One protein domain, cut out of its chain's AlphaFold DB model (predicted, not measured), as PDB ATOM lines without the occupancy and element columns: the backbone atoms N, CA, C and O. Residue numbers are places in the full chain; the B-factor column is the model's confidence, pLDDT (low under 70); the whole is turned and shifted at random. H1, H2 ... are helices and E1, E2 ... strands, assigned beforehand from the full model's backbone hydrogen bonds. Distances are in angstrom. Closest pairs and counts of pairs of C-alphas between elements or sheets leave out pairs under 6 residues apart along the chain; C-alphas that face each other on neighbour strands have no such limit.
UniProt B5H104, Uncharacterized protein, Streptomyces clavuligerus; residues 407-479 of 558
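What this domain is: This is residues 407 to 479 of the 558 residues of an uncharacterized protein of Streptomyces clavuligerus (UniProt B5H104). This is a long, thin model, with a helical hairpin of H1 and H2 at one end and a small head of loops with the short strand E1 at the other. H2 runs along the length, H1 folds back beside part of it, and a thin neck, residues 447 to 456, leads from the end of H2 through the short helix H3 towards H4 and the head. The loop that joins H1 to H2 sticks out at the far end from the head, as part of residues 419 to 434, which stand free. The printed part has 73 residues with four named helices and one named strand, in the order H1, H2, H3, H4, E1, and its class is mostly helix. The whole is extended, with a radius of gyration of the C-alphas of 20.5 A, and spans 62 by 20 by 19 A.

How they stand to each other: H1, residues 408 to 418, and H2, residues 429 to 447, touch and form a helical hairpin. The closest C-alphas of the two are those of His 408 and Ile 442, 6.5 A apart. Their lines stand at a steep tilt of 40 degrees, and they run opposite ways. H3, residues 451 to 454, touches no helix. H4, residues 457 to 460, touches no helix either. E1, residues 476 to 478, pairs with no named strand and is apart from H4, H3, H2 and H1. In H2 every O i to N i+4 pair is within hydrogen-bond range, in H1 6 of 7 are, and H3 and H4 are too short for such a pair, each having its one O i to N i+3 pair within range.

Where its parts are: H1 begins with C-alpha 408 at (83.216, 244.218, 268.468) and measures 15.5 A from first to last C-alpha. H2, the longest helix with 19 residues, measures 26.9 A and ends with C-alpha 447 at (91.543, 248.650, 259.437). H3 and H4 have 4 residues each. Residues 461 to 475 hold no named element. E1, 3 residues, ends with C-alpha 478 at (108.927, 243.804, 279.549).

The domain as a whole: The outline is a rod, and the two C-alphas farthest apart, those of Ala 425 and Gly 471, are 62.0 A apart. The printed part has no cut. The links from H2 to H3 and from H3 to H4 are tight, the link from H1 to H2 is short, and the link from H4 to E1, with 15 residues, is long. The mean pLDDT of the printed part is 81.2. It is under 70 at residue 427 and at residues 445 to 455.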
ATOM      1  N   ARG A 407      81.345 246.859 271.440       83.12
ATOM      2  CA  ARG A 407      81.524 245.421 271.700       83.12
ATOM      3  C   ARG A 407      81.671 244.625 270.405       83.12
ATOM      4  O   ARG A 407      80.821 243.827 270.012       83.12
ATOM      5  N   HIS A 408      82.818 244.807 269.753       79.44
ATOM      6  CA  HIS A 408      83.216 244.218 268.468       79.44
ATOM      7  C   HIS A 408      82.937 242.708 268.313       79.44
ATOM      8  O   HIS A 408      82.605 242.251 267.215       79.44
ATOM      9  N   ARG A 409      83.059 241.914 269.386       72.44
ATOM     10  CA  ARG A 409      82.750 240.469 269.379       72.44
ATOM     11  C   ARG A 409      81.248 240.203 269.242       72.44
ATOM     12  O   ARG A 409      80.848 239.340 268.462       72.44
ATOM     13  N   ASP A 410      80.442 240.985 269.948       73.06
ATOM     14  CA  ASP A 410      78.999 240.798 270.074       73.06
ATOM     15  C   ASP A 410      78.286 241.376 268.851       73.06
ATOM     16  O   ASP A 410      77.437 240.711 268.264       73.06
ATOM     17  N   VAL A 411      78.750 242.528 268.348       81.75
ATOM     18  CA  VAL A 411      78.361 243.081 267.036       81.75
ATOM     19  C   VAL A 411      78.580 242.051 265.915       81.75
ATOM     20  O   VAL A 411      77.711 241.865 265.061       81.75
ATOM     21  N   ARG A 412      79.699 241.305 265.933       84.19
ATOM     22  CA  ARG A 412      79.953 240.200 264.984       84.19
ATOM     23  C   ARG A 412      79.037 238.985 265.197       84.19
ATOM     24  O   ARG A 412      78.884 238.202 264.258       84.19
ATOM     25  N   SER A 413      78.430 238.783 266.368       77.06
ATOM     26  CA  SER A 413      77.441 237.713 266.580       77.06
ATOM     27  C   SER A 413      76.037 238.144 266.173       77.06
ATOM     28  O   SER A 413      75.448 237.530 265.284       77.06
ATOM     29  N   LEU A 414      75.574 239.278 266.690       86.62
ATOM     30  CA  LEU A 414      74.242 239.824 266.445       86.62
ATOM     31  C   LEU A 414      73.998 240.100 264.953       86.62
ATOM     32  O   LEU A 414      72.942 239.746 264.435       86.62
ATOM     33  N   LEU A 415      74.998 240.588 264.202       89.50
ATOM     34  CA  LEU A 415      74.901 240.708 262.737       89.50
ATOM     35  C   LEU A 415      74.692 239.360 262.015       89.50
ATOM     36  O   LEU A 415      74.064 239.332 260.956       89.50
ATOM     37  N   ARG A 416      75.209 238.246 262.553       88.44
ATOM     38  CA  ARG A 416      74.992 236.893 262.003       88.44
ATOM     39  C   ARG A 416      73.634 236.332 262.417       88.44
ATOM     40  O   ARG A 416      73.006 235.648 261.614       88.44
ATOM     41  N   GLU A 417      73.180 236.623 263.628       84.62
ATOM     42  CA  GLU A 417      71.882 236.186 264.151       84.62
ATOM     43  C   GLU A 417      70.729 236.904 263.438       84.62
ATOM     44  O   GLU A 417      69.871 236.237 262.865       84.62
ATOM     45  N   ILE A 418      70.792 238.235 263.310       91.62
ATOM     46  CA  ILE A 418      69.846 239.037 262.516       91.62
ATOM     47  C   ILE A 418      69.772 238.539 261.064       91.62
ATOM     48  O   ILE A 418      68.685 238.450 260.505       91.62
ATOM     49  N   SER A 419      70.902 238.141 260.459       89.25
ATOM     50  CA  SER A 419      70.932 237.631 259.075       89.25
ATOM     51  C   SER A 419      70.245 236.272 258.858       89.25
ATOM     52  O   SER A 419      70.155 235.819 257.718       89.25
ATOM     53  N   ARG A 420      69.782 235.608 259.929       86.81
ATOM     54  CA  ARG A 420      69.014 234.351 259.869       86.81
ATOM     55  C   ARG A 420      67.504 234.574 259.962       86.81
ATOM     56  O   ARG A 420      66.754 233.685 259.574       86.81
ATOM     57  N   ILE A 421      67.072 235.724 260.479       88.31
ATOM     58  CA  ILE A 421      65.658 236.086 260.580       88.31
ATOM     59  C   ILE A 421      65.232 236.681 259.228       88.31
ATOM     60  O   ILE A 421      65.969 237.518 258.691       88.31
ATOM     61  N   PRO A 422      64.075 236.296 258.656       85.62
ATOM     62  CA  PRO A 422      63.560 236.939 257.453       85.62
ATOM     63  C   PRO A 422      63.497 238.472 257.615       85.62
ATOM     64  O   PRO A 422      63.131 238.962 258.688       85.62
ATOM     65  N   PRO A 423      63.876 239.262 256.594       76.62
ATOM     66  CA  PRO A 423      63.643 240.700 256.625       76.62
ATOM     67  C   PRO A 423      62.135 240.975 256.646       76.62
ATOM     68  O   PRO A 423      61.365 240.267 255.997       76.62
ATOM     69  N   ALA A 424      61.715 242.012 257.371       75.31
ATOM     70  CA  ALA A 424      60.346 242.505 257.266       75.31
ATOM     71  C   ALA A 424      60.080 242.999 255.832       75.31
ATOM     72  O   ALA A 424      60.981 243.547 255.196       75.31
ATOM     73  N   ALA A 425      58.843 242.846 255.343       73.56
ATOM     74  CA  ALA A 425      58.444 243.318 254.009       73.56
ATOM     75  C   ALA A 425      58.707 244.826 253.813       73.56
ATOM     76  O   ALA A 425      59.043 245.267 252.714       73.56
ATOM     77  N   HIS A 426      58.631 245.591 254.905       73.00
ATOM     78  CA  HIS A 426      59.052 246.983 254.988       73.00
ATOM     79  C   HIS A 426      60.073 247.119 256.133       73.00
ATOM     80  O   HIS A 426      59.673 247.129 257.300       73.00
ATOM     81  N   PRO A 427      61.389 247.151 255.843       68.75
ATOM     82  CA  PRO A 427      62.406 247.378 256.862       68.75
ATOM     83  C   PRO A 427      62.393 248.842 257.317       68.75
ATOM     84  O   PRO A 427      62.297 249.760 256.504       68.75
ATOM     85  N   ASP A 428      62.532 249.049 258.623       80.88
ATOM     86  CA  ASP A 428      62.658 250.372 259.235       80.88
ATOM     87  C   ASP A 428      63.932 251.102 258.732       80.88
ATOM     88  O   ASP A 428      65.019 250.509 258.725       80.88
ATOM     89  N   PRO A 429      63.860 252.389 258.334       80.56
ATOM     90  CA  PRO A 429      65.047 253.202 258.063       80.56
ATOM     91  C   PRO A 429      66.075 253.207 259.212       80.56
ATOM     92  O   PRO A 429      67.284 253.217 258.951       80.56
ATOM     93  N   GLY A 430      65.622 253.141 260.470       86.19
ATOM     94  CA  GLY A 430      66.474 253.013 261.656       86.19
ATOM     95  C   GLY A 430      67.268 251.702 261.687       86.19
ATOM     96  O   GLY A 430      68.485 251.722 261.898       86.19
ATOM     97  N   GLU A 431      66.624 250.569 261.386       89.81
ATOM     98  CA  GLU A 431      67.291 249.276 261.176       89.81
ATOM     99  C   GLU A 431      68.415 249.386 260.134       89.81
ATOM    100  O   GLU A 431      69.541 248.940 260.383       89.81
ATOM    101  N   ALA A 432      68.122 249.956 258.960       88.25
ATOM    102  CA  ALA A 432      69.091 250.044 257.869       88.25
ATOM    103  C   ALA A 432      70.329 250.860 258.281       88.25
ATOM    104  O   ALA A 432      71.466 250.441 258.027       88.25
ATOM    105  N   HIS A 433      70.114 251.977 258.985       91.94
ATOM    106  CA  HIS A 433      71.184 252.821 259.504       91.94
ATOM    107  C   HIS A 433      72.025 252.101 260.573       91.94
ATOM    108  O   HIS A 433      73.252 252.081 260.471       91.94
ATOM    109  N   LEU A 434      71.399 251.431 261.547       94.19
ATOM    110  CA  LEU A 434      72.105 250.669 262.585       94.19
ATOM    111  C   LEU A 434      72.941 249.522 261.991       94.19
ATOM    112  O   LEU A 434      74.102 249.329 262.364       94.19
ATOM    113  N   LEU A 435      72.401 248.783 261.018       93.31
ATOM    114  CA  LEU A 435      73.146 247.736 260.313       93.31
ATOM    115  C   LEU A 435      74.331 248.309 259.517       93.31
ATOM    116  O   LEU A 435      75.367 247.648 259.401       93.31
ATOM    117  N   GLN A 436      74.218 249.529 258.986       91.81
ATOM    118  CA  GLN A 436      75.321 250.233 258.329       91.81
ATOM    119  C   GLN A 436      76.388 250.700 259.332       91.81
ATOM    120  O   GLN A 436      77.572 250.459 259.082       91.81
ATOM    121  N   GLN A 437      75.997 251.284 260.471       93.31
ATOM    122  CA  GLN A 437      76.907 251.656 261.565       93.31
ATOM    123  C   GLN A 437      77.696 250.437 262.068       93.31
ATOM    124  O   GLN A 437      78.925 250.446 262.039       93.31
ATOM    125  N   ALA A 438      77.004 249.346 262.412       92.12
ATOM    126  CA  ALA A 438      77.608 248.096 262.875       92.12
ATOM    127  C   ALA A 438      78.645 247.534 261.882       92.12
ATOM    128  O   ALA A 438      79.752 247.145 262.262       92.12
ATOM    129  N   ARG A 439      78.324 247.531 260.581       92.44
ATOM    130  CA  ARG A 439      79.255 247.112 259.516       92.44
ATOM    131  C   ARG A 439      80.431 248.077 259.347       92.44
ATOM    132  O   ARG A 439      81.496 247.651 258.901       92.44
ATOM    133  N   SER A 440      80.267 249.361 259.649       87.88
ATOM    134  CA  SER A 440      81.351 250.350 259.614       87.88
ATOM    135  C   SER A 440      82.286 250.225 260.815       87.88
ATOM    136  O   SER A 440      83.490 250.182 260.594       87.88
ATOM    137  N   LEU A 441      81.766 250.027 262.030       84.06
ATOM    138  CA  LEU A 441      82.561 249.753 263.237       84.06
ATOM    139  C   LEU A 441      83.476 248.530 263.042       84.06
ATOM    140  O   LEU A 441      84.689 248.613 263.218       84.06
ATOM    141  N   ILE A 442      82.930 247.410 262.547       84.69
ATOM    142  CA  ILE A 442      83.741 246.213 262.253       84.69
ATOM    143  C   ILE A 442      84.778 246.461 261.140       84.69
ATOM    144  O   ILE A 442      85.849 245.858 261.166       84.69
ATOM    145  N   ARG A 443      84.514 247.353 260.174       81.94
ATOM    146  CA  ARG A 443      85.513 247.742 259.160       81.94
ATOM    147  C   ARG A 443      86.605 248.642 259.745       81.94
ATOM    148  O   ARG A 443      87.769 248.407 259.434       81.94
ATOM    149  N   ALA A 444      86.255 249.592 260.612       74.56
ATOM    150  CA  ALA A 444      87.203 250.455 261.314       74.56
ATOM    151  C   ALA A 444      88.174 249.621 262.163       74.56
ATOM    152  O   ALA A 444      89.380 249.671 261.923       74.56
ATOM    153  N   ALA A 445      87.657 248.740 263.023       69.50
ATOM    154  CA  ALA A 445      88.466 247.843 263.850       69.50
ATOM    155  C   ALA A 445      89.360 246.891 263.041       69.50
ATOM    156  O   ALA A 445      90.500 246.635 263.418       69.50
ATOM    157  N   ASN A 446      88.877 246.390 261.898       63.56
ATOM    158  CA  ASN A 446      89.709 245.593 260.992       63.56
ATOM    159  C   ASN A 446      90.809 246.442 260.311       63.56
ATOM    160  O   ASN A 446      91.867 245.910 259.989       63.56
ATOM    161  N   SER A 447      90.573 247.738 260.070       57.62
ATOM    162  CA  SER A 447      91.543 248.650 259.437       57.62
ATOM    163  C   SER A 447      92.609 249.176 260.407       57.62
ATOM    164  O   SER A 447      93.772 249.295 260.030       57.62
ATOM    165  N   GLN A 448      92.244 249.379 261.676       54.16
ATOM    166  CA  GLN A 448      93.152 249.639 262.802       54.16
ATOM    167  C   GLN A 448      93.726 248.337 263.400       54.16
ATOM    168  O   GLN A 448      94.252 248.340 264.511       54.16
ATOM    169  N   GLY A 449      93.594 247.214 262.682       46.47
ATOM    170  CA  GLY A 449      93.801 245.867 263.203       46.47
ATOM    171  C   GLY A 449      95.145 245.678 263.905       46.47
ATOM    172  O   GLY A 449      96.202 245.960 263.333       46.47
ATOM    173  N   LEU A 450      95.061 245.154 265.133       58.09
ATOM    174  CA  LEU A 450      96.168 244.784 266.012       58.09
ATOM    175  C   LEU A 450      97.381 244.270 265.217       58.09
ATOM    176  O   LEU A 450      97.307 243.238 264.550       58.09
ATOM    177  N   LEU A 451      98.529 244.949 265.336       57.84
ATOM    178  CA  LEU A 451      99.786 244.584 264.651       57.84
ATOM    179  C   LEU A 451     100.205 243.124 264.909       57.84
ATOM    180  O   LEU A 451     100.840 242.492 264.062       57.84
ATOM    181  N   GLN A 452      99.765 242.599 266.054       57.25
ATOM    182  CA  GLN A 452      99.815 241.210 266.503       57.25
ATOM    183  C   GLN A 452      99.319 240.216 265.432       57.25
ATOM    184  O   GLN A 452      99.923 239.164 265.246       57.25
ATOM    185  N   GLU A 453      98.245 240.563 264.712       57.19
ATOM    186  CA  GLU A 453      97.619 239.745 263.662       57.19
ATOM    187  C   GLU A 453      98.229 240.009 262.270       57.19
ATOM    188  O   GLU A 453      98.215 239.135 261.403       57.19
ATOM    189  N   ARG A 454      98.800 241.203 262.040       61.03
ATOM    190  CA  ARG A 454      99.400 241.594 260.746       61.03
ATOM    191  C   ARG A 454     100.813 241.032 260.525       61.03
ATOM    192  O   ARG A 454     101.218 240.847 259.373       61.03
ATOM    193  N   VAL A 455     101.579 240.794 261.595       68.06
ATOM    194  CA  VAL A 455     103.017 240.470 261.527       68.06
ATOM    195  C   VAL A 455     103.354 239.217 262.343       68.06
ATOM    196  O   VAL A 455     103.617 239.283 263.543       68.06
ATOM    197  N   ALA A 456     103.414 238.061 261.675       77.00
ATOM    198  CA  ALA A 456     103.798 236.796 262.306       77.00
ATOM    199  C   ALA A 456     105.228 236.837 262.893       77.00
ATOM    200  O   ALA A 456     106.140 237.430 262.306       77.00
ATOM    201  N   ARG A 457     105.437 236.148 264.028       81.38
ATOM    202  CA  ARG A 457     106.643 236.225 264.887       81.38
ATOM    203  C   ARG A 457     107.983 236.128 264.144       81.38
ATOM    204  O   ARG A 457     108.885 236.921 264.398       81.38
ATOM    205  N   ARG A 458     108.087 235.240 263.149       82.38
ATOM    206  CA  ARG A 458     109.281 235.049 262.294       82.38
ATOM    207  C   ARG A 458     109.720 236.276 261.471       82.38
ATOM    208  O   ARG A 458     110.782 236.221 260.850       82.38
ATOM    209  N   HIS A 459     108.897 237.324 261.388       83.81
ATOM    210  CA  HIS A 459     109.218 238.568 260.685       83.81
ATOM    211  C   HIS A 459     109.744 239.632 261.653       83.81
ATOM    212  O   HIS A 459     110.867 240.089 261.467       83.81
ATOM    213  N   TRP A 460     109.015 239.967 262.728       86.25
ATOM    214  CA  TRP A 460     109.478 240.985 263.685       86.25
ATOM    215  C   TRP A 460     110.710 240.555 264.494       86.25
ATOM    216  O   TRP A 460     111.536 241.403 264.824       86.25
ATOM    217  N   LEU A 461     110.918 239.250 264.717       90.81
ATOM    218  CA  LEU A 461     112.152 238.740 265.332       90.81
ATOM    219  C   LEU A 461     113.426 239.067 264.539       90.81
ATOM    220  O   LEU A 461     114.504 239.035 265.120       90.81
ATOM    221  N   ARG A 462     113.344 239.370 263.236       89.81
ATOM    222  CA  ARG A 462     114.528 239.649 262.397       89.81
ATOM    223  C   ARG A 462     115.149 241.022 262.656       89.81
ATOM    224  O   ARG A 462     116.281 241.256 262.253       89.81
ATOM    225  N   HIS A 463     114.410 241.910 263.312       90.06
ATOM    226  CA  HIS A 463     114.850 243.253 263.674       90.06
ATOM    227  C   HIS A 463     115.172 243.282 265.172       90.06
ATOM    228  O   HIS A 463     114.548 242.546 265.939       90.06
ATOM    229  N   THR A 464     116.094 244.138 265.605       92.62
ATOM    230  CA  THR A 464     116.278 244.465 267.030       92.62
ATOM    231  C   THR A 464     115.049 245.213 267.557       92.62
ATOM    232  O   THR A 464     114.399 245.949 266.811       92.62
ATOM    233  N   CYS A 465     114.692 245.025 268.828       91.25
ATOM    234  CA  CYS A 465     113.603 245.767 269.453       91.25
ATOM    235  C   CYS A 465     114.060 247.173 269.872       91.25
ATOM    236  O   CYS A 465     114.937 247.266 270.729       91.25
ATOM    237  N   PRO A 466     113.455 248.265 269.365       88.44
ATOM    238  CA  PRO A 466     113.800 249.610 269.825       88.44
ATOM    239  C   PRO A 466     113.289 249.900 271.248       88.44
ATOM    240  O   PRO A 466     113.846 250.756 271.920       88.44
ATOM    241  N   ALA A 467     112.260 249.183 271.724       88.06
ATOM    242  CA  ALA A 467     111.625 249.429 273.023       88.06
ATOM    243  C   ALA A 467     112.294 248.707 274.213       88.06
ATOM    244  O   ALA A 467     112.172 249.162 275.343       88.06
ATOM    245  N   CYS A 468     112.983 247.580 273.981       89.31
ATOM    246  CA  CYS A 468     113.641 246.794 275.041       89.31
ATOM    247  C   CYS A 468     115.040 246.268 274.668       89.31
ATOM    248  O   CYS A 468     115.553 245.363 275.319       89.31
ATOM    249  N   GLY A 469     115.641 246.754 273.576       89.25
ATOM    250  CA  GLY A 469     116.982 246.359 273.118       89.25
ATOM    251  C   GLY A 469     117.128 244.926 272.581       89.25
ATOM    252  O   GLY A 469     118.125 244.638 271.925       89.25
ATOM    253  N   ALA A 470     116.149 244.038 272.806       89.06
ATOM    254  CA  ALA A 470     116.218 242.618 272.451       89.06
ATOM    255  C   ALA A 470     116.639 242.385 270.988       89.06
ATOM    256  O   ALA A 470     115.965 242.830 270.051       89.06
ATOM    257  N   GLY A 471     117.752 241.673 270.799       88.38
ATOM    258  CA  GLY A 471     118.415 241.480 269.514       88.38
ATOM    259  C   GLY A 471     117.622 240.627 268.525       88.38
ATOM    260  O   GLY A 471     116.615 239.992 268.861       88.38
ATOM    261  N   ALA A 472     118.084 240.590 267.273       90.38
ATOM    262  CA  ALA A 472     117.508 239.713 266.259       90.38
ATOM    263  C   ALA A 472     117.522 238.240 266.730       90.38
ATOM    264  O   ALA A 472     118.516 237.751 267.258       90.38
ATOM    265  N   GLY A 473     116.392 237.546 266.583       88.75
ATOM    266  CA  GLY A 473     116.171 236.183 267.080       88.75
ATOM    267  C   GLY A 473     115.698 236.079 268.539       88.75
ATOM    268  O   GLY A 473     115.017 235.110 268.869       88.75
ATOM    269  N   GLN A 474     115.968 237.072 269.393       88.00
ATOM    270  CA  GLN A 474     115.527 237.089 270.796       88.00
ATOM    271  C   GLN A 474     114.078 237.580 270.925       88.00
ATOM    272  O   GLN A 474     113.681 238.528 270.244       88.00
ATOM    273  N   ASP A 475     113.283 236.985 271.822       86.75
ATOM    274  CA  ASP A 475     111.963 237.527 272.177       86.75
ATOM    275  C   ASP A 475     112.087 238.873 272.907       86.75
ATOM    276  O   ASP A 475     113.137 239.218 273.441       86.75
ATOM    277  N   CYS A 476     111.006 239.656 272.925       87.25
ATOM    278  CA  CYS A 476     110.970 240.876 273.730       87.25
ATOM    279  C   CYS A 476     110.583 240.537 275.171       87.25
ATOM    280  O   CYS A 476     109.716 239.690 275.398       87.25
ATOM    281  N   HIS A 477     111.165 241.254 276.124       87.50
ATOM    282  CA  HIS A 477     110.781 241.193 277.528       87.50
ATOM    283  C   HIS A 477     110.303 242.572 277.968       87.50
ATOM    284  O   HIS A 477     110.868 243.585 277.556       87.50
ATOM    285  N   ASP A 478     109.264 242.608 278.792       82.62
ATOM    286  CA  ASP A 478     108.927 243.804 279.549       82.62
ATOM    287  C   ASP A 478     109.850 243.863 280.775       82.62
ATOM    288  O   ASP A 478     110.003 242.863 281.478       82.62
ATOM    289  N   GLN A 479     110.486 245.014 281.013       71.25
ATOM    290  CA  GLN A 479     111.257 245.287 282.231       71.25
ATOM    291  C   GLN A 479     110.381 246.064 283.228       71.25
ATOM    292  O   GLN A 479     110.337 247.294 283.167       71.25
TER     293      GLN A 479